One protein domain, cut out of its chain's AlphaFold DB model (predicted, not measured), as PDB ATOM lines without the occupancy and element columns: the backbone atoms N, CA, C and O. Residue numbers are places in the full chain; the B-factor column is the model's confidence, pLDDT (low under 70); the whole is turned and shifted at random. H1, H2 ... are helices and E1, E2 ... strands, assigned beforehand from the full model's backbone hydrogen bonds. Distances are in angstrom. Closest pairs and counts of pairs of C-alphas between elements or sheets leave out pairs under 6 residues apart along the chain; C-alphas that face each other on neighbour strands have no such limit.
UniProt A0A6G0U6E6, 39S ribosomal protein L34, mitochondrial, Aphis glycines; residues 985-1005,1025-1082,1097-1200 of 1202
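This is residues 985 to 1005, 1025 to 1082 and 1097 to 1200 of the 1202 residues of the protein "39S ribosomal protein L34, mitochondrial" of Aphis glycines (UniProt A0A6G0U6E6). A small parallel sheet of two strands, E1 and E2, is sandwiched between two long helices, H3 over one of its faces and H7 over the other. H2 packs on H3 at one end of the body; at the other, H4 and H5 pack on H7, and H8 packs on H4 and makes the far end, while H1 is close to H2 and near H7, and H6 is close to H7 and near H5. The printed part has 183 residues, with eight named helices and two named strands in the order H1 H2 E1 H3 E2 H4 H5 H6 H7 H8, and its class is mostly helix. It is compact, with a radius of gyration of the C-alphas of 17.4 A, and its C-alphas span 49 by 42 by 34 A.

Go along the printed part from Leu 985, through residues 985 to 997 with no named element, to H1, residues 998 to 1005. H2, residues 1026 to 1039, is close to H1 but not clearly touching; their closest C-alphas, Cys 1001 and Glu 1032, are 8.0 A apart. E1 is residues 1046 to 1050. Next comes H3, residues 1060 to 1082, which touches H2 with its residues 1071 to 1080 alone, at a steep tilt of 54 degrees, the same way; the closest C-alphas, Thr 1029 and Thr 1072, are 6.8 A apart. E2, residues 1099 to 1103, is the parallel neighbour of E1, at 35 degrees between directions; look for N 1050 and O 1102 at 2.8 A and N 1100 and O 1046 at 2.9 A, within hydrogen-bond range. E1 and H3 are near each other, and the closest C-alphas of H3 and E2, Ile 1077 and Val 1099, are 6.2 A apart. Further on you meet H4, residues 1106 to 1110, H5, residues 1123 to 1129, H6, residues 1145 to 1153, and the hub H7, residues 1157 to 1178. H7 touches H4, with the C-alphas of His 1107 and Leu 1169 closest at 5.4 A, and H5, with those of Thr 1126 and Ser 1164 closest at 5.7 A. The closest C-alphas of E1 and H7, Leu 1047 and Ala 1170, are 7.2 A apart. H6 is close to H7 but not clearly touching, at a shallow tilt of 33 degrees, only just short of steep; their closest C-alphas are Tyr 1151 and Lys 1160, 6.5 A. H8, residues 1182 to 1198, touches H4, with Leu 1110 and Leu 1188 closest at 5.5 A between C-alphas; it touches H7 only at the corner, and only just, with 3 pairs of C-alphas within 8 A, the closest Asp 1175 and Ser 1184 at 6.6 A. H3 and H7 are apart. Every O i to N i+4 pair is within hydrogen-bond range in H1, H3, H4, H5, H6 and H7, against 8 of 10 in H2 and 11 of 13 in H8.

Find C-alpha 998 at (-20.480, 33.324, -18.857), where H1 begins. H2 is 20.4 A long, H3 32.6 A, E1 12.3 A and E2 12.9 A. From C-alpha 1157 at (-21.622, 27.112, -31.435) H7 runs 30.4 A. H8, 25.2 A, ends at C-alpha 1198 at (-51.794, 38.289, -36.597).

The C-alphas farthest apart, Gly 992 and Lys 1200, are 54.6 A apart. Residues 1006 to 1024 and 1083 to 1096 are not printed; the gaps between C-alphas are 12.6 A and 9.5 A. The links H4 to H5 and H5 to H6 are long. The mean pLDDT of the printed part is 73.5; 49 residues are under 70, among them residues 985 to 1005 and 1191 to 1200.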
ATOM      1  N   LEU A 985     -13.573  51.399 -28.009       28.64
ATOM      2  CA  LEU A 985     -14.682  50.602 -27.486       28.64
ATOM      3  C   LEU A 985     -14.131  49.199 -27.222       28.64
ATOM      4  O   LEU A 985     -13.772  48.488 -28.164       28.64
ATOM      5  N   MET A 986     -14.033  48.807 -25.950       26.16
ATOM      6  CA  MET A 986     -13.579  47.466 -25.580       26.16
ATOM      7  C   MET A 986     -14.684  46.429 -25.782       26.16
ATOM      8  O   MET A 986     -15.292  45.933 -24.839       26.16
ATOM      9  N   ILE A 987     -14.865  46.022 -27.039       30.36
ATOM     10  CA  ILE A 987     -15.156  44.613 -27.311       30.36
ATOM     11  C   ILE A 987     -13.913  43.828 -26.858       30.36
ATOM     12  O   ILE A 987     -12.793  44.189 -27.227       30.36
ATOM     13  N   LEU A 988     -14.113  42.802 -26.023       26.28
ATOM     14  CA  LEU A 988     -13.061  42.012 -25.368       26.28
ATOM     15  C   LEU A 988     -11.918  41.635 -26.327       26.28
ATOM     16  O   LEU A 988     -12.108  40.838 -27.246       26.28
ATOM     17  N   LYS A 989     -10.716  42.185 -26.093       26.73
ATOM     18  CA  LYS A 989      -9.527  41.938 -26.927       26.73
ATOM     19  C   LYS A 989      -8.546  40.970 -26.257       26.73
ATOM     20  O   LYS A 989      -7.494  41.357 -25.758       26.73
ATOM     21  N   SER A 990      -8.966  39.709 -26.265       34.47
ATOM     22  CA  SER A 990      -8.208  38.456 -26.143       34.47
ATOM     23  C   SER A 990      -6.681  38.541 -25.960       34.47
ATOM     24  O   SER A 990      -5.985  38.935 -26.889       34.47
ATOM     25  N   PHE A 991      -6.157  37.970 -24.866       24.80
ATOM     26  CA  PHE A 991      -4.893  37.210 -24.866       24.80
ATOM     27  C   PHE A 991      -4.848  36.190 -23.710       24.80
ATOM     28  O   PHE A 991      -5.112  36.529 -22.561       24.80
ATOM     29  N   GLY A 992      -4.450  34.947 -24.000       25.20
ATOM     30  CA  GLY A 992      -3.956  33.976 -23.006       25.20
ATOM     31  C   GLY A 992      -4.968  32.998 -22.388       25.20
ATOM     32  O   GLY A 992      -4.666  31.808 -22.323       25.20
ATOM     33  N   CYS A 993      -6.148  33.446 -21.957       24.80
ATOM     34  CA  CYS A 993      -7.131  32.564 -21.307       24.80
ATOM     35  C   CYS A 993      -8.053  31.836 -22.303       24.80
ATOM     36  O   CYS A 993      -8.339  32.334 -23.394       24.80
ATOM     37  N   LYS A 994      -8.544  30.648 -21.907       26.03
ATOM     38  CA  LYS A 994      -9.615  29.921 -22.618       26.03
ATOM     39  C   LYS A 994     -10.858  30.820 -22.766       26.03
ATOM     40  O   LYS A 994     -11.075  31.662 -21.896       26.03
ATOM     41  N   PRO A 995     -11.703  30.638 -23.803       26.62
ATOM     42  CA  PRO A 995     -12.876  31.484 -24.027       26.62
ATOM     43  C   PRO A 995     -13.942  31.286 -22.936       26.62
ATOM     44  O   PRO A 995     -14.851  30.466 -23.060       26.62
ATOM     45  N   MET A 996     -13.823  32.067 -21.863       30.56
ATOM     46  CA  MET A 996     -14.797  32.173 -20.781       30.56
ATOM     47  C   MET A 996     -16.007  32.978 -21.267       30.56
ATOM     48  O   MET A 996     -16.134  34.169 -20.990       30.56
ATOM     49  N   CYS A 997     -16.919  32.343 -22.007       33.62
ATOM     50  CA  CYS A 997     -18.288  32.850 -22.006       33.62
ATOM     51  C   CYS A 997     -18.881  32.614 -20.604       33.62
ATOM     52  O   CYS A 997     -18.521  31.642 -19.938       33.62
ATOM     53  N   MET A 998     -19.813  33.464 -20.166       31.91
ATOM     54  CA  MET A 998     -20.480  33.324 -18.857       31.91
ATOM     55  C   MET A 998     -21.029  31.904 -18.631       31.91
ATOM     56  O   MET A 998     -20.936  31.347 -17.542       31.91
ATOM     57  N   THR A 999     -21.558  31.288 -19.688       31.38
ATOM     58  CA  THR A 999     -22.109  29.929 -19.658       31.38
ATOM     59  C   THR A 999     -21.035  28.841 -19.556       31.38
ATOM     60  O   THR A 999     -21.350  27.760 -19.075       31.38
ATOM     61  N   ARG A1000     -19.775  29.103 -19.942       31.14
ATOM     62  CA  ARG A1000     -18.667  28.137 -19.835       31.14
ATOM     63  C   ARG A1000     -18.157  28.011 -18.406       31.14
ATOM     64  O   ARG A1000     -17.868  26.897 -17.982       31.14
ATOM     65  N   CYS A1001     -18.116  29.112 -17.652       33.78
ATOM     66  CA  CYS A1001     -17.921  29.052 -16.203       33.78
ATOM     67  C   CYS A1001     -18.987  28.133 -15.591       33.78
ATOM     68  O   CYS A1001     -18.648  27.147 -14.948       33.78
ATOM     69  N   PHE A1002     -20.263  28.363 -15.923       35.56
ATOM     70  CA  PHE A1002     -21.367  27.527 -15.450       35.56
ATOM     71  C   PHE A1002     -21.346  26.069 -15.942       35.56
ATOM     72  O   PHE A1002     -21.806  25.200 -15.210       35.56
ATOM     73  N   SER A1003     -20.814  25.761 -17.130       33.31
ATOM     74  CA  SER A1003     -20.777  24.383 -17.648       33.31
ATOM     75  C   SER A1003     -19.519  23.593 -17.272       33.31
ATOM     76  O   SER A1003     -19.582  22.369 -17.255       33.31
ATOM     77  N   GLU A1004     -18.386  24.248 -16.987       33.31
ATOM     78  CA  GLU A1004     -17.191  23.580 -16.435       33.31
ATOM     79  C   GLU A1004     -17.240  23.506 -14.891       33.31
ATOM     80  O   GLU A1004     -16.719  22.543 -14.329       33.31
ATOM     81  N   ALA A1005     -17.926  24.436 -14.204       37.81
ATOM     82  CA  ALA A1005     -18.243  24.320 -12.773       37.81
ATOM     83  C   ALA A1005     -19.362  23.297 -12.497       37.81
ATOM     84  O   ALA A1005     -19.300  22.568 -11.510       37.81
ATOM     85  N   LEU A1025     -23.702  27.005  -3.082       57.69
ATOM     86  CA  LEU A1025     -23.570  27.811  -1.871       57.69
ATOM     87  C   LEU A1025     -23.220  29.264  -2.239       57.69
ATOM     88  O   LEU A1025     -22.428  29.525  -3.146       57.69
ATOM     89  N   LEU A1026     -23.768  30.231  -1.493       60.53
ATOM     90  CA  LEU A1026     -23.515  31.669  -1.692       60.53
ATOM     91  C   LEU A1026     -22.013  32.017  -1.718       60.53
ATOM     92  O   LEU A1026     -21.595  32.919  -2.445       60.53
ATOM     93  N   SER A1027     -21.193  31.277  -0.967       66.25
ATOM     94  CA  SER A1027     -19.729  31.372  -0.958       66.25
ATOM     95  C   SER A1027     -19.078  30.953  -2.285       66.25
ATOM     96  O   SER A1027     -18.077  31.546  -2.689       66.25
ATOM     97  N   GLU A1028     -19.646  29.982  -2.995       70.81
ATOM     98  CA  GLU A1028     -19.116  29.454  -4.254       70.81
ATOM     99  C   GLU A1028     -19.442  30.372  -5.423       70.81
ATOM    100  O   GLU A1028     -18.536  30.784  -6.147       70.81
ATOM    101  N   THR A1029     -20.696  30.825  -5.530       69.12
ATOM    102  CA  THR A1029     -21.061  31.878  -6.491       69.12
ATOM    103  C   THR A1029     -20.262  33.159  -6.227       69.12
ATOM    104  O   THR A1029     -19.866  33.846  -7.166       69.12
ATOM    105  N   ARG A1030     -19.949  33.476  -4.958       74.75
ATOM    106  CA  ARG A1030     -19.097  34.627  -4.606       74.75
ATOM    107  C   ARG A1030     -17.656  34.434  -5.063       74.75
ATOM    108  O   ARG A1030     -17.075  35.384  -5.578       74.75
ATOM    109  N   ARG A1031     -17.098  33.230  -4.921       78.56
ATOM    110  CA  ARG A1031     -15.768  32.858  -5.430       78.56
ATOM    111  C   ARG A1031     -15.702  32.997  -6.954       78.56
ATOM    112  O   ARG A1031     -14.777  33.630  -7.451       78.56
ATOM    113  N   GLU A1032     -16.700  32.486  -7.675       76.69
ATOM    114  CA  GLU A1032     -16.762  32.532  -9.144       76.69
ATOM    115  C   GLU A1032     -16.941  33.954  -9.692       76.69
ATOM    116  O   GLU A1032     -16.186  34.379 -10.572       76.69
ATOM    117  N   VAL A1033     -17.870  34.739  -9.133       79.94
ATOM    118  CA  VAL A1033     -18.036  36.149  -9.521       79.94
ATOM    119  C   VAL A1033     -16.785  36.961  -9.156       79.94
ATOM    120  O   VAL A1033     -16.355  37.798  -9.945       79.94
ATOM    121  N   ALA A1034     -16.122  36.680  -8.028       79.50
ATOM    122  CA  ALA A1034     -14.861  37.334  -7.665       79.50
ATOM    123  C   ALA A1034     -13.661  36.924  -8.545       79.50
ATOM    124  O   ALA A1034     -12.687  37.676  -8.614       79.50
ATOM    125  N   THR A1035     -13.696  35.773  -9.228       80.62
ATOM    126  CA  THR A1035     -12.745  35.470 -10.315       80.62
ATOM    127  C   THR A1035     -13.107  36.206 -11.602       80.62
ATOM    128  O   THR A1035     -12.250  36.881 -12.160       80.62
ATOM    129  N   LEU A1036     -14.379  36.190 -12.009       79.69
ATOM    130  CA  LEU A1036     -14.872  36.895 -13.196       79.69
ATOM    131  C   LEU A1036     -14.592  38.411 -13.143       79.69
ATOM    132  O   LEU A1036     -14.197  39.002 -14.142       79.69
ATOM    133  N   MET A1037     -14.715  39.032 -11.965       80.00
ATOM    134  CA  MET A1037     -14.379  40.445 -11.728       80.00
ATOM    135  C   MET A1037     -12.891  40.793 -11.925       80.00
ATOM    136  O   MET A1037     -12.562  41.975 -11.961       80.00
ATOM    137  N   LYS A1038     -11.991  39.807 -12.052       78.81
ATOM    138  CA  LYS A1038     -10.567  40.021 -12.386       78.81
ATOM    139  C   LYS A1038     -10.301  39.950 -13.891       78.81
ATOM    140  O   LYS A1038      -9.360  40.578 -14.364       78.81
ATOM    141  N   ASP A1039     -11.126  39.193 -14.615       75.50
ATOM    142  CA  ASP A1039     -11.045  39.023 -16.070       75.50
ATOM    143  C   ASP A1039     -11.901  40.062 -16.829       75.50
ATOM    144  O   ASP A1039     -11.675  40.320 -18.014       75.50
ATOM    145  N   LEU A1040     -12.876  40.682 -16.151       75.56
ATOM    146  CA  LEU A1040     -13.659  41.809 -16.659       75.56
ATOM    147  C   LEU A1040     -12.775  43.067 -16.813       75.56
ATOM    148  O   LEU A1040     -12.239  43.558 -15.820       75.56
ATOM    149  N   PRO A1041     -12.640  43.639 -18.025       75.38
ATOM    150  CA  PRO A1041     -11.860  44.856 -18.231       75.38
ATOM    151  C   PRO A1041     -12.603  46.097 -17.705       75.38
ATOM    152  O   PRO A1041     -13.832  46.103 -17.596       75.38
ATOM    153  N   GLU A1042     -11.865  47.174 -17.416       72.81
ATOM    154  CA  GLU A1042     -12.436  48.449 -16.952       72.81
ATOM    155  C   GLU A1042     -13.325  49.102 -18.026       72.81
ATOM    156  O   GLU A1042     -12.847  49.496 -19.089       72.81
ATOM    157  N   GLY A1043     -14.620  49.240 -17.739       71.69
ATOM    158  CA  GLY A1043     -15.602  49.905 -18.593       71.69
ATOM    159  C   GLY A1043     -16.220  51.133 -17.922       71.69
ATOM    160  O   GLY A1043     -16.392  51.177 -16.702       71.69
ATOM    161  N   ASP A1044     -16.593  52.127 -18.732       75.56
ATOM    162  CA  ASP A1044     -17.386  53.271 -18.267       75.56
ATOM    163  C   ASP A1044     -18.822  52.846 -17.900       75.56
ATOM    164  O   ASP A1044     -19.376  53.332 -16.916       75.56
ATOM    165  N   ILE A1045     -19.396  51.909 -18.668       82.12
ATOM    166  CA  ILE A1045     -20.724  51.305 -18.474       82.12
ATOM    167  C   ILE A1045     -20.635  49.798 -18.751       82.12
ATOM    168  O   ILE A1045     -20.044  49.382 -19.749       82.12
ATOM    169  N   TYR A1046     -21.287  48.989 -17.915       84.44
ATOM    170  CA  TYR A1046     -21.479  47.552 -18.111       84.44
ATOM    171  C   TYR A1046     -22.937  47.273 -18.506       84.44
ATOM    172  O   TYR A1046     -23.863  47.501 -17.725       84.44
ATOM    173  N   LEU A1047     -23.144  46.788 -19.733       87.00
ATOM    174  CA  LEU A1047     -24.464  46.434 -20.266       87.00
ATOM    175  C   LEU A1047     -24.798  44.978 -19.931       87.00
ATOM    176  O   LEU A1047     -24.029  44.081 -20.272       87.00
ATOM    177  N   ILE A1048     -25.958  44.733 -19.319       86.38
ATOM    178  CA  ILE A1048     -26.451  43.376 -19.032       86.38
ATOM    179  C   ILE A1048     -27.919  43.266 -19.456       86.38
ATOM    180  O   ILE A1048     -28.687  44.217 -19.314       86.38
ATOM    181  N   GLU A1049     -28.335  42.115 -19.986       83.75
ATOM    182  CA  GLU A1049     -29.748  41.863 -20.278       83.75
ATOM    183  C   GLU A1049     -30.542  41.547 -18.999       83.75
ATOM    184  O   GLU A1049     -30.141  40.751 -18.149       83.75
ATOM    185  N   ASN A1050     -31.700  42.190 -18.864       82.81
ATOM    186  CA  ASN A1050     -32.558  42.131 -17.690       82.81
ATOM    187  C   ASN A1050     -33.415  40.854 -17.671       82.81
ATOM    188  O   ASN A1050     -34.579  40.859 -18.074       82.81
ATOM    189  N   TYR A1051     -32.847  39.767 -17.154       69.94
ATOM    190  CA  TYR A1051     -33.546  38.494 -16.952       69.94
ATOM    191  C   TYR A1051     -34.386  38.428 -15.656       69.94
ATOM    192  O   TYR A1051     -34.711  37.333 -15.222       69.94
ATOM    193  N   VAL A1052     -34.761  39.543 -15.009       62.78
ATOM    194  CA  VAL A1052     -35.387  39.527 -13.659       62.78
ATOM    195  C   VAL A1052     -36.790  38.886 -13.620       62.78
ATOM    196  O   VAL A1052     -37.276  38.529 -12.550       62.78
ATOM    197  N   LYS A1053     -37.456  38.670 -14.765       67.69
ATOM    198  CA  LYS A1053     -38.751  37.964 -14.816       67.69
ATOM    199  C   LYS A1053     -38.578  36.469 -15.092       67.69
ATOM    200  O   LYS A1053     -38.191  36.084 -16.196       67.69
ATOM    201  N   MET A1054     -38.940  35.642 -14.109       67.19
ATOM    202  CA  MET A1054     -39.019  34.186 -14.255       67.19
ATOM    203  C   MET A1054     -40.030  33.817 -15.358       67.19
ATOM    204  O   MET A1054     -41.129  34.382 -15.385       67.19
ATOM    205  N   PRO A1055     -39.703  32.898 -16.287       65.38
ATOM    206  CA  PRO A1055     -40.688  32.383 -17.231       65.38
ATOM    207  C   PRO A1055     -41.792  31.609 -16.495       65.38
ATOM    208  O   PRO A1055     -41.550  30.982 -15.470       65.38
ATOM    209  N   ASN A1056     -43.014  31.634 -17.026       55.03
ATOM    210  CA  ASN A1056     -44.188  31.107 -16.316       55.03
ATOM    211  C   ASN A1056     -44.204  29.578 -16.135       55.03
ATOM    212  O   ASN A1056     -44.857  29.089 -15.218       55.03
ATOM    213  N   ASN A1057     -43.524  28.842 -17.020       59.25
ATOM    214  CA  ASN A1057     -43.597  27.384 -17.129       59.25
ATOM    215  C   ASN A1057     -42.167  26.816 -17.129       59.25
ATOM    216  O   ASN A1057     -41.642  26.459 -18.182       59.25
ATOM    217  N   VAL A1058     -41.501  26.799 -15.972       64.94
ATOM    218  CA  VAL A1058     -40.128  26.277 -15.844       64.94
ATOM    219  C   VAL A1058     -40.093  25.147 -14.824       64.94
ATOM    220  O   VAL A1058     -40.650  25.273 -13.738       64.94
ATOM    221  N   ASN A1059     -39.429  24.046 -15.178       72.94
ATOM    222  CA  ASN A1059     -39.181  22.931 -14.267       72.94
ATOM    223  C   ASN A1059     -38.182  23.312 -13.155       72.94
ATOM    224  O   ASN A1059     -37.492  24.327 -13.241       72.94
ATOM    225  N   VAL A1060     -38.063  22.471 -12.121       68.44
ATOM    226  CA  VAL A1060     -37.189  22.724 -10.955       68.44
ATOM    227  C   VAL A1060     -35.741  23.033 -11.369       68.44
ATOM    228  O   VAL A1060     -35.145  23.984 -10.870       68.44
ATOM    229  N   ALA A1061     -35.192  22.306 -12.347       62.50
ATOM    230  CA  ALA A1061     -33.837  22.538 -12.852       62.50
ATOM    231  C   ALA A1061     -33.662  23.937 -13.478       62.50
ATOM    232  O   ALA A1061     -32.689  24.636 -13.188       62.50
ATOM    233  N   GLY A1062     -34.611  24.377 -14.308       66.62
ATOM    234  CA  GLY A1062     -34.588  25.710 -14.906       66.62
ATOM    235  C   GLY A1062     -34.923  26.830 -13.913       66.62
ATOM    236  O   GLY A1062     -34.411  27.937 -14.066       66.62
ATOM    237  N   ALA A1063     -35.728  26.555 -12.880       69.00
ATOM    238  CA  ALA A1063     -35.992  27.484 -11.782       69.00
ATOM    239  C   ALA A1063     -34.730  27.698 -10.930       69.00
ATOM    240  O   ALA A1063     -34.350  28.837 -10.670       69.00
ATOM    241  N   ASN A1064     -33.999  26.629 -10.599       69.44
ATOM    242  CA  ASN A1064     -32.696  26.727  -9.937       69.44
ATOM    243  C   ASN A1064     -31.691  27.506 -10.804       69.44
ATOM    244  O   ASN A1064     -31.050  28.434 -10.313       69.44
ATOM    245  N   LEU A1065     -31.615  27.220 -12.111       72.19
ATOM    246  CA  LEU A1065     -30.784  27.989 -13.051       72.19
ATOM    247  C   LEU A1065     -31.197  29.471 -13.134       72.19
ATOM    248  O   LEU A1065     -30.343  30.338 -13.326       72.19
ATOM    249  N   PHE A1066     -32.487  29.783 -12.987       76.50
ATOM    250  CA  PHE A1066     -32.992  31.153 -12.923       76.50
ATOM    251  C   PHE A1066     -32.545  31.868 -11.640       76.50
ATOM    252  O   PHE A1066     -31.975  32.956 -11.728       76.50
ATOM    253  N   TYR A1067     -32.726  31.254 -10.466       77.00
ATOM    254  CA  TYR A1067     -32.279  31.832  -9.193       77.00
ATOM    255  C   TYR A1067     -30.762  32.032  -9.151       77.00
ATOM    256  O   TYR A1067     -30.303  33.097  -8.747       77.00
ATOM    257  N   VAL A1068     -29.984  31.069  -9.655       75.44
ATOM    258  CA  VAL A1068     -28.523  31.187  -9.772       75.44
ATOM    259  C   VAL A1068     -28.131  32.353 -10.687       75.44
ATOM    260  O   VAL A1068     -27.306  33.178 -10.298       75.44
ATOM    261  N   LYS A1069     -28.771  32.513 -11.857       77.00
ATOM    262  CA  LYS A1069     -28.554  33.684 -12.730       77.00
ATOM    263  C   LYS A1069     -28.897  35.007 -12.039       77.00
ATOM    264  O   LYS A1069     -28.159  35.976 -12.204       77.00
ATOM    265  N   LEU A1070     -29.990  35.057 -11.275       81.94
ATOM    266  CA  LEU A1070     -30.424  36.253 -10.549       81.94
ATOM    267  C   LEU A1070     -29.453  36.618  -9.411       81.94
ATOM    268  O   LEU A1070     -29.106  37.786  -9.250       81.94
ATOM    269  N   GLN A1071     -28.956  35.618  -8.683       80.06
ATOM    270  CA  GLN A1071     -27.928  35.755  -7.649       80.06
ATOM    271  C   GLN A1071     -26.604  36.262  -8.245       80.06
ATOM    272  O   GLN A1071     -26.068  37.269  -7.785       80.06
ATOM    273  N   THR A1072     -26.119  35.648  -9.331       79.75
ATOM    274  CA  THR A1072     -24.944  36.126 -10.082       79.75
ATOM    275  C   THR A1072     -25.120  37.563 -10.578       79.75
ATOM    276  O   THR A1072     -24.188  38.358 -10.463       79.75
ATOM    277  N   LEU A1073     -26.304  37.924 -11.086       83.88
ATOM    278  CA  LEU A1073     -26.613  39.281 -11.545       83.88
ATOM    279  C   LEU A1073     -26.549  40.301 -10.400       83.88
ATOM    280  O   LEU A1073     -25.868  41.317 -10.532       83.88
ATOM    281  N   ALA A1074     -27.203  40.024  -9.270       84.31
ATOM    282  CA  ALA A1074     -27.180  40.896  -8.095       84.31
ATOM    283  C   ALA A1074     -25.754  41.090  -7.551       84.31
ATOM    284  O   ALA A1074     -25.351  42.206  -7.223       84.31
ATOM    285  N   MET A1075     -24.960  40.017  -7.519       84.50
ATOM    286  CA  MET A1075     -23.577  40.047  -7.038       84.50
ATOM    287  C   MET A1075     -22.633  40.779  -7.999       84.50
ATOM    288  O   MET A1075     -21.732  41.477  -7.537       84.50
ATOM    289  N   LEU A1076     -22.858  40.693  -9.316       82.94
ATOM    290  CA  LEU A1076     -22.159  41.521 -10.305       82.94
ATOM    291  C   LEU A1076     -22.509  43.006 -10.151       82.94
ATOM    292  O   LEU A1076     -21.599  43.828 -10.117       82.94
ATOM    293  N   ILE A1077     -23.791  43.355  -9.998       85.62
ATOM    294  CA  ILE A1077     -24.222  44.748  -9.768       85.62
ATOM    295  C   ILE A1077     -23.550  45.317  -8.511       85.62
ATOM    296  O   ILE A1077     -22.978  46.407  -8.561       85.62
ATOM    297  N   ALA A1078     -23.562  44.560  -7.410       85.00
ATOM    298  CA  ALA A1078     -22.916  44.956  -6.165       85.00
ATOM    299  C   ALA A1078     -21.402  45.164  -6.339       85.00
ATOM    300  O   ALA A1078     -20.896  46.228  -5.998       85.00
ATOM    301  N   LEU A1079     -20.679  44.187  -6.906       82.94
ATOM    302  CA  LEU A1079     -19.214  44.230  -7.007       82.94
ATOM    303  C   LEU A1079     -18.696  45.227  -8.056       82.94
ATOM    304  O   LEU A1079     -17.650  45.840  -7.842       82.94
ATOM    305  N   ILE A1080     -19.410  45.439  -9.166       82.25
ATOM    306  CA  ILE A1080     -19.043  46.458 -10.162       82.25
ATOM    307  C   ILE A1080     -19.173  47.859  -9.556       82.25
ATOM    308  O   ILE A1080     -18.258  48.669  -9.699       82.25
ATOM    309  N   ASN A1081     -20.255  48.134  -8.823       82.94
ATOM    310  CA  ASN A1081     -20.457  49.442  -8.199       82.94
ATOM    311  C   ASN A1081     -19.579  49.642  -6.944       82.94
ATOM    312  O   ASN A1081     -19.058  50.737  -6.741       82.94
ATOM    313  N   SER A1082     -19.338  48.603  -6.132       75.75
ATOM    314  CA  SER A1082     -18.512  48.719  -4.917       75.75
ATOM    315  C   SER A1082     -17.006  48.766  -5.193       75.75
ATOM    316  O   SER A1082     -16.259  49.334  -4.404       75.75
ATOM    317  N   ASN A1097     -24.025  54.627 -10.515       79.56
ATOM    318  CA  ASN A1097     -24.273  53.252 -10.967       79.56
ATOM    319  C   ASN A1097     -23.701  53.020 -12.378       79.56
ATOM    320  O   ASN A1097     -24.123  53.665 -13.338       79.56
ATOM    321  N   LYS A1098     -22.793  52.047 -12.513       81.06
ATOM    322  CA  LYS A1098     -22.158  51.683 -13.790       81.06
ATOM    323  C   LYS A1098     -22.838  50.534 -14.529       81.06
ATOM    324  O   LYS A1098     -22.452  50.242 -15.661       81.06
ATOM    325  N   VAL A1099     -23.824  49.865 -13.927       85.88
ATOM    326  CA  VAL A1099     -24.495  48.702 -14.524       85.88
ATOM    327  C   VAL A1099     -25.870  49.084 -15.066       85.88
ATOM    328  O   VAL A1099     -26.759  49.506 -14.325       85.88
ATOM    329  N   VAL A1100     -26.057  48.898 -16.376       85.88
ATOM    330  CA  VAL A1100     -27.291  49.231 -17.099       85.88
ATOM    331  C   VAL A1100     -28.002  47.950 -17.532       85.88
ATOM    332  O   VAL A1100     -27.471  47.152 -18.308       85.88
ATOM    333  N   LEU A1101     -29.230  47.769 -17.037       87.25
ATOM    334  CA  LEU A1101     -30.061  46.592 -17.292       87.25
ATOM    335  C   LEU A1101     -30.983  46.805 -18.503       87.25
ATOM    336  O   LEU A1101     -32.089  47.336 -18.390       87.25
ATOM    337  N   MET A1102     -30.536  46.351 -19.672       85.50
ATOM    338  CA  MET A1102     -31.284  46.418 -20.930       85.50
ATOM    339  C   MET A1102     -32.493  45.473 -20.914       85.50
ATOM    340  O   MET A1102     -32.375  44.303 -20.559       85.50
ATOM    341  N   LYS A1103     -33.670  45.957 -21.331       84.81
ATOM    342  CA  LYS A1103     -34.929  45.187 -21.323       84.81
ATOM    343  C   LYS A1103     -34.802  43.874 -22.116       84.81
ATOM    344  O   LYS A1103     -34.390  43.896 -23.275       84.81
ATOM    345  N   ALA A1104     -35.209  42.753 -21.512       81.88
ATOM    346  CA  ALA A1104     -35.137  41.432 -22.140       81.88
ATOM    347  C   ALA A1104     -35.788  41.385 -23.531       81.88
ATOM    348  O   ALA A1104     -36.828  42.010 -23.763       81.88
ATOM    349  N   ARG A1105     -35.186  40.604 -24.437       84.44
ATOM    350  CA  ARG A1105     -35.580  40.431 -25.846       84.44
ATOM    351  C   ARG A1105     -35.540  41.713 -26.697       84.44
ATOM    352  O   ARG A1105     -35.907  41.650 -27.866       84.44
ATOM    353  N   LEU A1106     -35.100  42.871 -26.185       88.06
ATOM    354  CA  LEU A1106     -35.103  44.127 -26.956       88.06
ATOM    355  C   LEU A1106     -34.180  44.061 -28.182       88.06
ATOM    356  O   LEU A1106     -34.594  44.445 -29.274       88.06
ATOM    357  N   HIS A1107     -32.976  43.507 -28.014       88.75
ATOM    358  CA  HIS A1107     -32.042  43.268 -29.115       88.75
ATOM    359  C   HIS A1107     -32.632  42.266 -30.124       88.75
ATOM    360  O   HIS A1107     -32.687  42.548 -31.318       88.75
ATOM    361  N   ALA A1108     -33.186  41.151 -29.638       89.88
ATOM    362  CA  ALA A1108     -33.784  40.116 -30.475       89.88
ATOM    363  C   ALA A1108     -34.971  40.640 -31.311       89.88
ATOM    364  O   ALA A1108     -35.120  40.283 -32.479       89.88
ATOM    365  N   ARG A1109     -35.778  41.555 -30.752       89.69
ATOM    366  CA  ARG A1109     -36.832  42.274 -31.484       89.69
ATOM    367  C   ARG A1109     -36.276  43.214 -32.553       89.69
ATOM    368  O   ARG A1109     -36.813  43.236 -33.657       89.69
ATOM    369  N   LEU A1110     -35.242  43.991 -32.225       90.94
ATOM    370  CA  LEU A1110     -34.635  44.959 -33.141       90.94
ATOM    371  C   LEU A1110     -34.016  44.248 -34.354       90.94
ATOM    372  O   LEU A1110     -34.331  44.599 -35.485       90.94
ATOM    373  N   PHE A1111     -33.234  43.189 -34.126       91.81
ATOM    374  CA  PHE A1111     -32.629  42.363 -35.181       91.81
ATOM    375  C   PHE A1111     -33.592  41.336 -35.812       91.81
ATOM    376  O   PHE A1111     -33.181  40.550 -36.659       91.81
ATOM    377  N   ARG A1112     -34.884  41.362 -35.440       89.19
ATOM    378  CA  ARG A1112     -35.967  40.512 -35.979       89.19
ATOM    379  C   ARG A1112     -35.748  38.994 -35.824       89.19
ATOM    380  O   ARG A1112     -36.382  38.215 -36.529       89.19
ATOM    381  N   ILE A1113     -34.940  38.567 -34.853       89.12
ATOM    382  CA  ILE A1113     -34.660  37.154 -34.526       89.12
ATOM    383  C   ILE A1113     -35.658  36.559 -33.515       89.12
ATOM    384  O   ILE A1113     -35.283  35.741 -32.679       89.12
ATOM    385  N   ILE A1114     -36.932  36.963 -33.564       84.31
ATOM    386  CA  ILE A1114     -38.000  36.371 -32.741       84.31
ATOM    387  C   ILE A1114     -39.067  35.766 -33.643       84.31
ATOM    388  O   ILE A1114     -39.657  36.467 -34.466       84.31
ATOM    389  N   VAL A1115     -39.347  34.482 -33.430       77.81
ATOM    390  CA  VAL A1115     -40.393  33.726 -34.123       77.81
ATOM    391  C   VAL A1115     -41.335  33.169 -33.058       77.81
ATOM    392  O   VAL A1115     -40.919  32.429 -32.170       77.81
ATOM    393  N   GLY A1116     -42.602  33.592 -33.086       78.81
ATOM    394  CA  GLY A1116     -43.547  33.312 -32.002       78.81
ATOM    395  C   GLY A1116     -43.054  33.872 -30.659       78.81
ATOM    396  O   GLY A1116     -42.989  35.088 -30.469       78.81
ATOM    397  N   THR A1117     -42.711  32.980 -29.730       72.56
ATOM    398  CA  THR A1117     -42.163  33.281 -28.393       72.56
ATOM    399  C   THR A1117     -40.655  33.015 -28.263       72.56
ATOM    400  O   THR A1117     -40.049  33.380 -27.241       72.56
ATOM    401  N   GLU A1118     -40.042  32.406 -29.279       73.00
ATOM    402  CA  GLU A1118     -38.667  31.904 -29.268       73.00
ATOM    403  C   GLU A1118     -37.690  32.868 -29.951       73.00
ATOM    404  O   GLU A1118     -38.084  33.726 -30.742       73.00
ATOM    405  N   ILE A1119     -36.403  32.743 -29.612       80.94
ATOM    406  CA  ILE A1119     -35.310  33.504 -30.227       80.94
ATOM    407  C   ILE A1119     -34.550  32.548 -31.148       80.94
ATOM    408  O   ILE A1119     -34.111  31.493 -30.692       80.94
ATOM    409  N   ILE A1120     -34.404  32.906 -32.423       86.12
ATOM    410  CA  ILE A1120     -33.619  32.126 -33.393       86.12
ATOM    411  C   ILE A1120     -32.137  32.526 -33.357       86.12
ATOM    412  O   ILE A1120     -31.791  33.585 -32.838       86.12
ATOM    413  N   SER A1121     -31.275  31.681 -33.935       87.62
ATOM    414  CA  SER A1121     -29.822  31.899 -34.040       87.62
ATOM    415  C   SER A1121     -29.468  33.327 -34.467       87.62
ATOM    416  O   SER A1121     -29.875  33.800 -35.529       87.62
ATOM    417  N   SER A1122     -28.656  34.005 -33.657       88.69
ATOM    418  CA  SER A1122     -28.131  35.342 -33.952       88.69
ATOM    419  C   SER A1122     -26.830  35.310 -34.777       88.69
ATOM    420  O   SER A1122     -26.307  36.359 -35.181       88.69
ATOM    421  N   GLN A1123     -26.301  34.111 -35.060       89.75
ATOM    422  CA  GLN A1123     -24.986  33.911 -35.680       89.75
ATOM    423  C   GLN A1123     -24.916  34.339 -37.151       89.75
ATOM    424  O   GLN A1123     -23.917  34.944 -37.544       89.75
ATOM    425  N   ASP A1124     -25.958  34.097 -37.950       89.00
ATOM    426  CA  ASP A1124     -25.952  34.416 -39.388       89.00
ATOM    427  C   ASP A1124     -25.949  35.931 -39.630       89.00
ATOM    428  O   ASP A1124     -25.132  36.458 -40.390       89.00
ATOM    429  N   ILE A1125     -26.796  36.660 -38.896       89.62
ATOM    430  CA  ILE A1125     -26.824  38.130 -38.909       89.62
ATOM    431  C   ILE A1125     -25.498  38.691 -38.380       89.62
ATOM    432  O   ILE A1125     -24.977  39.665 -38.920       89.62
ATOM    433  N   THR A1126     -24.901  38.055 -37.367       89.88
ATOM    434  CA  THR A1126     -23.564  38.431 -36.886       89.88
ATOM    435  C   THR A1126     -22.499  38.226 -37.957       89.88
ATOM    436  O   THR A1126     -21.655  39.098 -38.140       89.88
ATOM    437  N   GLU A1127     -22.530  37.127 -38.714       88.75
ATOM    438  CA  GLU A1127     -21.563  36.910 -39.789       88.75
ATOM    439  C   GLU A1127     -21.755  37.900 -40.952       88.75
ATOM    440  O   GLU A1127     -20.761  38.349 -41.527       88.75
ATOM    441  N   LEU A1128     -22.992  38.311 -41.257       88.38
ATOM    442  CA  LEU A1128     -23.279  39.402 -42.198       88.38
ATOM    443  C   LEU A1128     -22.710  40.744 -41.704       88.38
ATOM    444  O   LEU A1128     -21.958  41.387 -42.439       88.38
ATOM    445  N   MET A1129     -22.943  41.118 -40.442       88.56
ATOM    446  CA  MET A1129     -22.360  42.332 -39.843       88.56
ATOM    447  C   MET A1129     -20.821  42.287 -39.841       88.56
ATOM    448  O   MET A1129     -20.162  43.269 -40.179       88.56
ATOM    449  N   LEU A1130     -20.220  41.121 -39.570       86.56
ATOM    450  CA  LEU A1130     -18.770  40.885 -39.662       86.56
ATOM    451  C   LEU A1130     -18.227  40.798 -41.105       86.56
ATOM    452  O   LEU A1130     -17.012  40.686 -41.297       86.56
ATOM    453  N   LYS A1131     -19.098  40.843 -42.119       85.25
ATOM    454  CA  LYS A1131     -18.771  41.064 -43.541       85.25
ATOM    455  C   LYS A1131     -19.043  42.513 -43.983       85.25
ATOM    456  O   LYS A1131     -18.802  42.835 -45.140       85.25
ATOM    457  N   GLY A1132     -19.506  43.383 -43.079       82.50
ATOM    458  CA  GLY A1132     -19.860  44.779 -43.364       82.50
ATOM    459  C   GLY A1132     -21.315  45.000 -43.796       82.50
ATOM    460  O   GLY A1132     -21.674  46.121 -44.138       82.50
ATOM    461  N   ILE A1133     -22.155  43.959 -43.777       87.50
ATOM    462  CA  ILE A1133     -23.560  44.013 -44.198       87.50
ATOM    463  C   ILE A1133     -24.436  44.192 -42.952       87.50
ATOM    464  O   ILE A1133     -24.614  43.264 -42.164       87.50
ATOM    465  N   PHE A1134     -24.982  45.395 -42.775       89.25
ATOM    466  CA  PHE A1134     -25.850  45.762 -41.650       89.25
ATOM    467  C   PHE A1134     -27.301  45.955 -42.113       89.25
ATOM    468  O   PHE A1134     -27.515  46.371 -43.253       89.25
ATOM    469  N   PRO A1135     -28.309  45.714 -41.253       88.94
ATOM    470  CA  PRO A1135     -29.682  46.108 -41.552       88.94
ATOM    471  C   PRO A1135     -29.795  47.634 -41.715       88.94
ATOM    472  O   PRO A1135     -29.217  48.384 -40.936       88.94
ATOM    473  N   GLU A1136     -30.595  48.103 -42.674       85.50
ATOM    474  CA  GLU A1136     -30.720  49.527 -43.071       85.50
ATOM    475  C   GLU A1136     -31.165  50.496 -41.952       85.50
ATOM    476  O   GLU A1136     -31.075  51.723 -42.086       85.50
ATOM    477  N   TYR A1137     -31.686  49.932 -40.861       89.06
ATOM    478  CA  TYR A1137     -32.194  50.604 -39.668       89.06
ATOM    479  C   TYR A1137     -31.253  50.489 -38.452       89.06
ATOM    480  O   TYR A1137     -31.664  50.818 -37.341       89.06
ATOM    481  N   ILE A1138     -30.014  50.030 -38.647       90.44
ATOM    482  CA  ILE A1138     -28.949  49.899 -37.637       90.44
ATOM    483  C   ILE A1138     -27.777  50.802 -38.035       90.44
ATOM    484  O   ILE A1138     -27.451  50.899 -39.217       90.44
ATOM    485  N   THR A1139     -27.119  51.455 -37.074       86.06
ATOM    486  CA  THR A1139     -25.879  52.203 -37.343       86.06
ATOM    487  C   THR A1139     -24.747  51.217 -37.663       86.06
ATOM    488  O   THR A1139     -24.401  50.414 -36.795       86.06
ATOM    489  N   PRO A1140     -24.111  51.259 -38.851       83.00
ATOM    490  CA  PRO A1140     -22.986  50.378 -39.152       83.00
ATOM    491  C   PRO A1140     -21.794  50.655 -38.227       83.00
ATOM    492  O   PRO A1140     -21.339  51.793 -38.102       83.00
ATOM    493  N   VAL A1141     -21.253  49.605 -37.609       78.12
ATOM    494  CA  VAL A1141     -20.051  49.672 -36.764       78.12
ATOM    495  C   VAL A1141     -18.935  48.884 -37.434       78.12
ATOM    496  O   VAL A1141     -19.151  47.769 -37.891       78.12
ATOM    497  N   VAL A1142     -17.723  49.440 -37.483       75.19
ATOM    498  CA  VAL A1142     -16.558  48.729 -38.030       75.19
ATOM    499  C   VAL A1142     -16.060  47.718 -36.987       75.19
ATOM    500  O   VAL A1142     -15.544  48.143 -35.950       75.19
ATOM    501  N   PRO A1143     -16.184  46.394 -37.210       68.50
ATOM    502  CA  PRO A1143     -15.685  45.413 -36.258       68.50
ATOM    503  C   PRO A1143     -14.153  45.409 -36.262       68.50
ATOM    504  O   PRO A1143     -13.515  45.421 -37.318       68.50
ATOM    505  N   ALA A1144     -13.541  45.355 -35.078       76.06
ATOM    506  CA  ALA A1144     -12.095  45.192 -34.972       76.06
ATOM    507  C   ALA A1144     -11.664  43.861 -35.616       76.06
ATOM    508  O   ALA A1144     -12.282  42.825 -35.370       76.06
ATOM    509  N   ILE A1145     -10.578  43.877 -36.397       75.00
ATOM    510  CA  ILE A1145     -10.089  42.702 -37.144       75.00
ATOM    511  C   ILE A1145      -9.909  41.496 -36.211       75.00
ATOM    512  O   ILE A1145     -10.385  40.404 -36.510       75.00
ATOM    513  N   ASP A1146      -9.306  41.695 -35.040       73.50
ATOM    514  CA  ASP A1146      -9.092  40.648 -34.038       73.50
ATOM    515  C   ASP A1146     -10.403  40.105 -33.446       73.50
ATOM    516  O   ASP A1146     -10.462  38.930 -33.097       73.50
ATOM    517  N   ALA A1147     -11.460  40.921 -33.345       71.94
ATOM    518  CA  ALA A1147     -12.775  40.471 -32.882       71.94
ATOM    519  C   ALA A1147     -13.441  39.585 -33.947       71.94
ATOM    520  O   ALA A1147     -13.936  38.505 -33.630       71.94
ATOM    521  N   THR A1148     -13.343  39.977 -35.224       79.56
ATOM    522  CA  THR A1148     -13.757  39.160 -36.375       79.56
ATOM    523  C   THR A1148     -12.990  37.836 -36.438       79.56
ATOM    524  O   THR A1148     -13.589  36.785 -36.663       79.56
ATOM    525  N   LEU A1149     -11.673  37.858 -36.205       79.62
ATOM    526  CA  LEU A1149     -10.836  36.654 -36.153       79.62
ATOM    527  C   LEU A1149     -11.159  35.775 -34.936       79.62
ATOM    528  O   LEU A1149     -11.226  34.557 -35.082       79.62
ATOM    529  N   THR A1150     -11.405  36.367 -33.764       82.25
ATOM    530  CA  THR A1150     -11.812  35.636 -32.552       82.25
ATOM    531  C   THR A1150     -13.155  34.938 -32.775       82.25
ATOM    532  O   THR A1150     -13.247  33.729 -32.598       82.25
ATOM    533  N   TYR A1151     -14.176  35.652 -33.259       85.31
ATOM    534  CA  TYR A1151     -15.480  35.055 -33.566       85.31
ATOM    535  C   TYR A1151     -15.376  33.922 -34.600       85.31
ATOM    536  O   TYR A1151     -15.960  32.857 -34.414       85.31
ATOM    537  N   ARG A1152     -14.588  34.101 -35.672       84.19
ATOM    538  CA  ARG A1152     -14.397  33.058 -36.697       84.19
ATOM    539  C   ARG A1152     -13.622  31.839 -36.178       84.19
ATOM    540  O   ARG A1152     -13.918  30.731 -36.618       84.19
ATOM    541  N   SER A1153     -12.671  32.016 -35.254       84.44
ATOM    542  CA  SER A1153     -11.840  30.924 -34.717       84.44
ATOM    543  C   SER A1153     -12.532  30.072 -33.646       84.44
ATOM    544  O   SER A1153     -12.158  28.909 -33.466       84.44
ATOM    545  N   VAL A1154     -13.572  30.588 -32.980       85.38
ATOM    546  CA  VAL A1154     -14.412  29.804 -32.060       85.38
ATOM    547  C   VAL A1154     -15.122  28.673 -32.819       85.38
ATOM    548  O   VAL A1154     -15.876  28.901 -33.768       85.38
ATOM    549  N   LYS A1155     -14.902  27.431 -32.374       79.88
ATOM    550  CA  LYS A1155     -15.552  26.226 -32.927       79.88
ATOM    551  C   LYS A1155     -16.835  25.823 -32.195       79.88
ATOM    552  O   LYS A1155     -17.640  25.091 -32.754       79.88
ATOM    553  N   GLU A1156     -17.021  26.283 -30.961       82.50
ATOM    554  CA  GLU A1156     -18.168  25.929 -30.121       82.50
ATOM    555  C   GLU A1156     -19.374  26.835 -30.450       82.50
ATOM    556  O   GLU A1156     -19.289  28.048 -30.233       82.50
ATOM    557  N   PRO A1157     -20.503  26.294 -30.954       79.38
ATOM    558  CA  PRO A1157     -21.622  27.112 -31.435       79.38
ATOM    559  C   PRO A1157     -22.302  27.902 -30.310       79.38
ATOM    560  O   PRO A1157     -22.710  29.038 -30.516       79.38
ATOM    561  N   ILE A1158     -22.344  27.350 -29.091       76.25
ATOM    562  CA  ILE A1158     -22.899  28.024 -27.907       76.25
ATOM    563  C   ILE A1158     -22.097  29.295 -27.573       76.25
ATOM    564  O   ILE A1158     -22.678  30.322 -27.232       76.25
ATOM    565  N   ILE A1159     -20.765  29.264 -27.710       77.06
ATOM    566  CA  ILE A1159     -19.923  30.449 -27.473       77.06
ATOM    567  C   ILE A1159     -20.149  31.496 -28.568       77.06
ATOM    568  O   ILE A1159     -20.268  32.679 -28.246       77.06
ATOM    569  N   LYS A1160     -20.272  31.083 -29.837       84.81
ATOM    570  CA  LYS A1160     -20.628  31.990 -30.940       84.81
ATOM    571  C   LYS A1160     -21.968  32.680 -30.704       84.81
ATOM    572  O   LYS A1160     -22.012  33.904 -30.749       84.81
ATOM    573  N   GLU A1161     -23.010  31.929 -30.356       85.56
ATOM    574  CA  GLU A1161     -24.339  32.469 -30.050       85.56
ATOM    575  C   GLU A1161     -24.294  33.522 -28.927       85.56
ATOM    576  O   GLU A1161     -24.909  34.582 -29.023       85.56
ATOM    577  N   LEU A1162     -23.504  33.288 -27.874       82.94
ATOM    578  CA  LEU A1162     -23.336  34.247 -26.776       82.94
ATOM    579  C   LEU A1162     -22.551  35.503 -27.198       82.94
ATOM    580  O   LEU A1162     -22.894  36.606 -26.773       82.94
ATOM    581  N   MET A1163     -21.536  35.364 -28.059       83.75
ATOM    582  CA  MET A1163     -20.818  36.507 -28.639       83.75
ATOM    583  C   MET A1163     -21.721  37.343 -29.560       83.75
ATOM    584  O   MET A1163     -21.674  38.571 -29.512       83.75
ATOM    585  N   SER A1164     -22.561  36.686 -30.361       88.75
ATOM    586  CA  SER A1164     -23.537  37.311 -31.254       88.75
ATOM    587  C   SER A1164     -24.597  38.110 -30.497       88.75
ATOM    588  O   SER A1164     -24.766  39.302 -30.760       88.75
ATOM    589  N   ASN A1165     -25.243  37.509 -29.494       87.94
ATOM    590  CA  ASN A1165     -26.220  38.208 -28.657       87.94
ATOM    591  C   ASN A1165     -25.573  39.361 -27.862       87.94
ATOM    592  O   ASN A1165     -26.156  40.439 -27.765       87.94
ATOM    593  N   GLY A1166     -24.335  39.192 -27.374       86.69
ATOM    594  CA  GLY A1166     -23.570  40.268 -26.730       86.69
ATOM    595  C   GLY A1166     -23.278  41.454 -27.661       86.69
ATOM    596  O   GLY A1166     -23.465  42.607 -27.268       86.69
ATOM    597  N   LEU A1167     -22.891  41.187 -28.916       87.06
ATOM    598  CA  LEU A1167     -22.719  42.226 -29.936       87.06
ATOM    599  C   LEU A1167     -24.048  42.930 -30.237       87.06
ATOM    600  O   LEU A1167     -24.105  44.157 -30.207       87.06
ATOM    601  N   MET A1168     -25.127  42.178 -30.476       89.50
ATOM    602  CA  MET A1168     -26.452  42.750 -30.741       89.50
ATOM    603  C   MET A1168     -26.964  43.601 -29.573       89.50
ATOM    604  O   MET A1168     -27.562  44.651 -29.811       89.50
ATOM    605  N   LEU A1169     -26.705  43.210 -28.323       90.12
ATOM    606  CA  LEU A1169     -27.067  43.992 -27.138       90.12
ATOM    607  C   LEU A1169     -26.332  45.342 -27.099       90.12
ATOM    608  O   LEU A1169     -26.963  46.376 -26.871       90.12
ATOM    609  N   ALA A1170     -25.025  45.346 -27.386       87.88
ATOM    610  CA  ALA A1170     -24.225  46.567 -27.467       87.88
ATOM    611  C   ALA A1170     -24.672  47.478 -28.625       87.88
ATOM    612  O   ALA A1170     -24.872  48.673 -28.416       87.88
ATOM    613  N   MET A1171     -24.917  46.917 -29.817       87.69
ATOM    614  CA  MET A1171     -25.465  47.655 -30.967       87.69
ATOM    615  C   MET A1171     -26.832  48.274 -30.638       87.69
ATOM    616  O   MET A1171     -27.064  49.444 -30.921       87.69
ATOM    617  N   THR A1172     -27.708  47.523 -29.961       91.25
ATOM    618  CA  THR A1172     -29.035  47.993 -29.523       91.25
ATOM    619  C   THR A1172     -28.934  49.171 -28.551       91.25
ATOM    620  O   THR A1172     -29.732  50.101 -28.633       91.25
ATOM    621  N   PHE A1173     -27.954  49.167 -27.642       89.94
ATOM    622  CA  PHE A1173     -27.697  50.303 -26.751       89.94
ATOM    623  C   PHE A1173     -27.137  51.517 -27.509       89.94
ATOM    624  O   PHE A1173     -27.602  52.637 -27.300       89.94
ATOM    625  N   ILE A1174     -26.187  51.304 -28.427       87.31
ATOM    626  CA  ILE A1174     -25.619  52.372 -29.265       87.31
ATOM    627  C   ILE A1174     -26.721  53.050 -30.088       87.31
ATOM    628  O   ILE A1174     -26.864  54.268 -30.017       87.31
ATOM    629  N   ASP A1175     -27.537  52.285 -30.816       88.62
ATOM    630  CA  ASP A1175     -28.589  52.849 -31.663       88.62
ATOM    631  C   ASP A1175     -29.712  53.519 -30.862       88.62
ATOM    632  O   ASP A1175     -30.094  54.641 -31.183       88.62
ATOM    633  N   LEU A1176     -30.244  52.870 -29.820       90.12
ATOM    634  CA  LEU A1176     -31.437  53.372 -29.124       90.12
ATOM    635  C   LEU A1176     -31.142  54.407 -28.031       90.12
ATOM    636  O   LEU A1176     -32.024  55.207 -27.737       90.12
ATOM    637  N   VAL A1177     -29.954  54.380 -27.414       86.56
ATOM    638  CA  VAL A1177     -29.633  55.209 -26.233       86.56
ATOM    639  C   VAL A1177     -28.554  56.251 -26.524       86.56
ATOM    640  O   VAL A1177     -28.677  57.382 -26.062       86.56
ATOM    641  N   LEU A1178     -27.505  55.910 -27.284       84.88
ATOM    642  CA  LEU A1178     -26.421  56.860 -27.584       84.88
ATOM    643  C   LEU A1178     -26.696  57.702 -28.837       84.88
ATOM    644  O   LEU A1178     -26.388  58.893 -28.853       84.88
ATOM    645  N   ASN A1179     -27.273  57.091 -29.875       85.94
ATOM    646  CA  ASN A1179     -27.564  57.741 -31.155       85.94
ATOM    647  C   ASN A1179     -29.026  58.207 -31.281       85.94
ATOM    648  O   ASN A1179     -29.325  58.987 -32.184       85.94
ATOM    649  N   SER A1180     -29.936  57.702 -30.437       88.50
ATOM    650  CA  SER A1180     -31.396  57.895 -30.538       88.50
ATOM    651  C   SER A1180     -31.938  57.666 -31.961       88.50
ATOM    652  O   SER A1180     -32.768  58.426 -32.459       88.50
ATOM    653  N   ASN A1181     -31.426  56.636 -32.644       89.50
ATOM    654  CA  ASN A1181     -31.592  56.427 -34.079       89.50
ATOM    655  C   ASN A1181     -33.081  56.242 -34.450       89.50
ATOM    656  O   ASN A1181     -33.680  55.213 -34.104       89.50
ATOM    657  N   PRO A1182     -33.688  57.183 -35.204       88.38
ATOM    658  CA  PRO A1182     -35.114  57.135 -35.508       88.38
ATOM    659  C   PRO A1182     -35.485  55.913 -36.354       88.38
ATOM    660  O   PRO A1182     -36.581  55.378 -36.188       88.38
ATOM    661  N   LYS A1183     -34.572  55.402 -37.197       90.38
ATOM    662  CA  LYS A1183     -34.818  54.189 -37.990       90.38
ATOM    663  C   LYS A1183     -34.932  52.946 -37.107       90.38
ATOM    664  O   LYS A1183     -35.833  52.136 -37.310       90.38
ATOM    665  N   SER A1184     -34.061  52.803 -36.106       90.81
ATOM    666  CA  SER A1184     -34.085  51.671 -35.167       90.81
ATOM    667  C   SER A1184     -35.347  51.693 -34.299       90.81
ATOM    668  O   SER A1184     -35.990  50.662 -34.091       90.81
ATOM    669  N   ILE A1185     -35.741  52.887 -33.843       89.50
ATOM    670  CA  ILE A1185     -36.972  53.117 -33.074       89.50
ATOM    671  C   ILE A1185     -38.210  52.799 -33.932       89.50
ATOM    672  O   ILE A1185     -39.113  52.088 -33.480       89.50
ATOM    673  N   GLN A1186     -38.243  53.249 -35.191       88.44
ATOM    674  CA  GLN A1186     -39.310  52.917 -36.138       88.44
ATOM    675  C   GLN A1186     -39.397  51.404 -36.396       88.44
ATOM    676  O   GLN A1186     -40.482  50.835 -36.273       88.44
ATOM    677  N   ALA A1187     -38.276  50.731 -36.676       87.44
ATOM    678  CA  ALA A1187     -38.243  49.291 -36.939       87.44
ATOM    679  C   ALA A1187     -38.772  48.458 -35.752       87.44
ATOM    680  O   ALA A1187     -39.492  47.472 -35.948       87.44
ATOM    681  N   LEU A1188     -38.485  48.880 -34.514       86.56
ATOM    682  CA  LEU A1188     -39.071  48.288 -33.309       86.56
ATOM    683  C   LEU A1188     -40.584  48.524 -33.215       86.56
ATOM    684  O   LEU A1188     -41.322  47.588 -32.902       86.56
ATOM    685  N   ASN A1189     -41.067  49.725 -33.531       83.44
ATOM    686  CA  ASN A1189     -42.499  50.030 -33.523       83.44
ATOM    687  C   ASN A1189     -43.272  49.274 -34.621       83.44
ATOM    688  O   ASN A1189     -44.384  48.799 -34.381       83.44
ATOM    689  N   GLU A1190     -42.673  49.073 -35.795       75.31
ATOM    690  CA  GLU A1190     -43.216  48.222 -36.858       75.31
ATOM    691  C   GLU A1190     -43.312  46.749 -36.440       75.31
ATOM    692  O   GLU A1190     -44.321  46.104 -36.731       75.31
ATOM    693  N   SER A1191     -42.321  46.224 -35.702       61.12
ATOM    694  CA  SER A1191     -42.390  44.856 -35.158       61.12
ATOM    695  C   SER A1191     -43.619  44.660 -34.253       61.12
ATOM    696  O   SER A1191     -44.310  43.648 -34.367       61.12
ATOM    697  N   SER A1192     -43.957  45.667 -33.433       59.59
ATOM    698  CA  SER A1192     -45.152  45.663 -32.574       59.59
ATOM    699  C   SER A1192     -46.447  45.621 -33.397       59.59
ATOM    700  O   SER A1192     -47.363  44.856 -33.095       59.59
ATOM    701  N   LYS A1193     -46.527  46.428 -34.467       55.75
ATOM    702  CA  LYS A1193     -47.726  46.536 -35.318       55.75
ATOM    703  C   LYS A1193     -48.016  45.261 -36.119       55.75
ATOM    704  O   LYS A1193     -49.175  45.021 -36.449       55.75
ATOM    705  N   ARG A1194     -47.004  44.436 -36.422       54.66
ATOM    706  CA  ARG A1194     -47.203  43.150 -37.118       54.66
ATOM    707  C   ARG A1194     -47.876  42.103 -36.222       54.66
ATOM    708  O   ARG A1194     -48.840  41.490 -36.670       54.66
ATOM    709  N   GLN A1195     -47.463  41.973 -34.956       48.62
ATOM    710  CA  GLN A1195     -48.094  41.034 -34.010       48.62
ATOM    711  C   GLN A1195     -49.591  41.336 -33.797       48.62
ATOM    712  O   GLN A1195     -50.412  40.423 -33.827       48.62
ATOM    713  N   LEU A1196     -49.957  42.620 -33.707       42.78
ATOM    714  CA  LEU A1196     -51.346  43.089 -33.587       42.78
ATOM    715  C   LEU A1196     -52.238  42.823 -34.816       42.78
ATOM    716  O   LEU A1196     -53.459  42.920 -34.701       42.78
ATOM    717  N   LYS A1197     -51.663  42.501 -35.986       39.06
ATOM    718  CA  LYS A1197     -52.430  42.050 -37.162       39.06
ATOM    719  C   LYS A1197     -52.626  40.534 -37.183       39.06
ATOM    720  O   LYS A1197     -53.682  40.081 -37.608       39.06
ATOM    721  N   THR A1198     -51.657  39.753 -36.702       39.81
ATOM    722  CA  THR A1198     -51.794  38.289 -36.597       39.81
ATOM    723  C   THR A1198     -52.760  37.865 -35.488       39.81
ATOM    724  O   THR A1198     -53.539  36.945 -35.694       39.81
ATOM    725  N   THR A1199     -52.814  38.582 -34.358       38.88
ATOM    726  CA  THR A1199     -53.771  38.311 -33.257       38.88
ATOM    727  C   THR A1199     -55.185  38.860 -33.506       38.88
ATOM    728  O   THR A1199     -55.946  39.051 -32.563       38.88
ATOM    729  N   LYS A1200     -55.522  39.191 -34.758       37.12
ATOM    730  CA  LYS A1200     -56.886  39.513 -35.223       37.12
ATOM    731  C   LYS A1200     -57.322  38.620 -36.397       37.12
ATOM    732  O   LYS A1200     -58.252  38.966 -37.121       37.12
TER     733      LYS A1200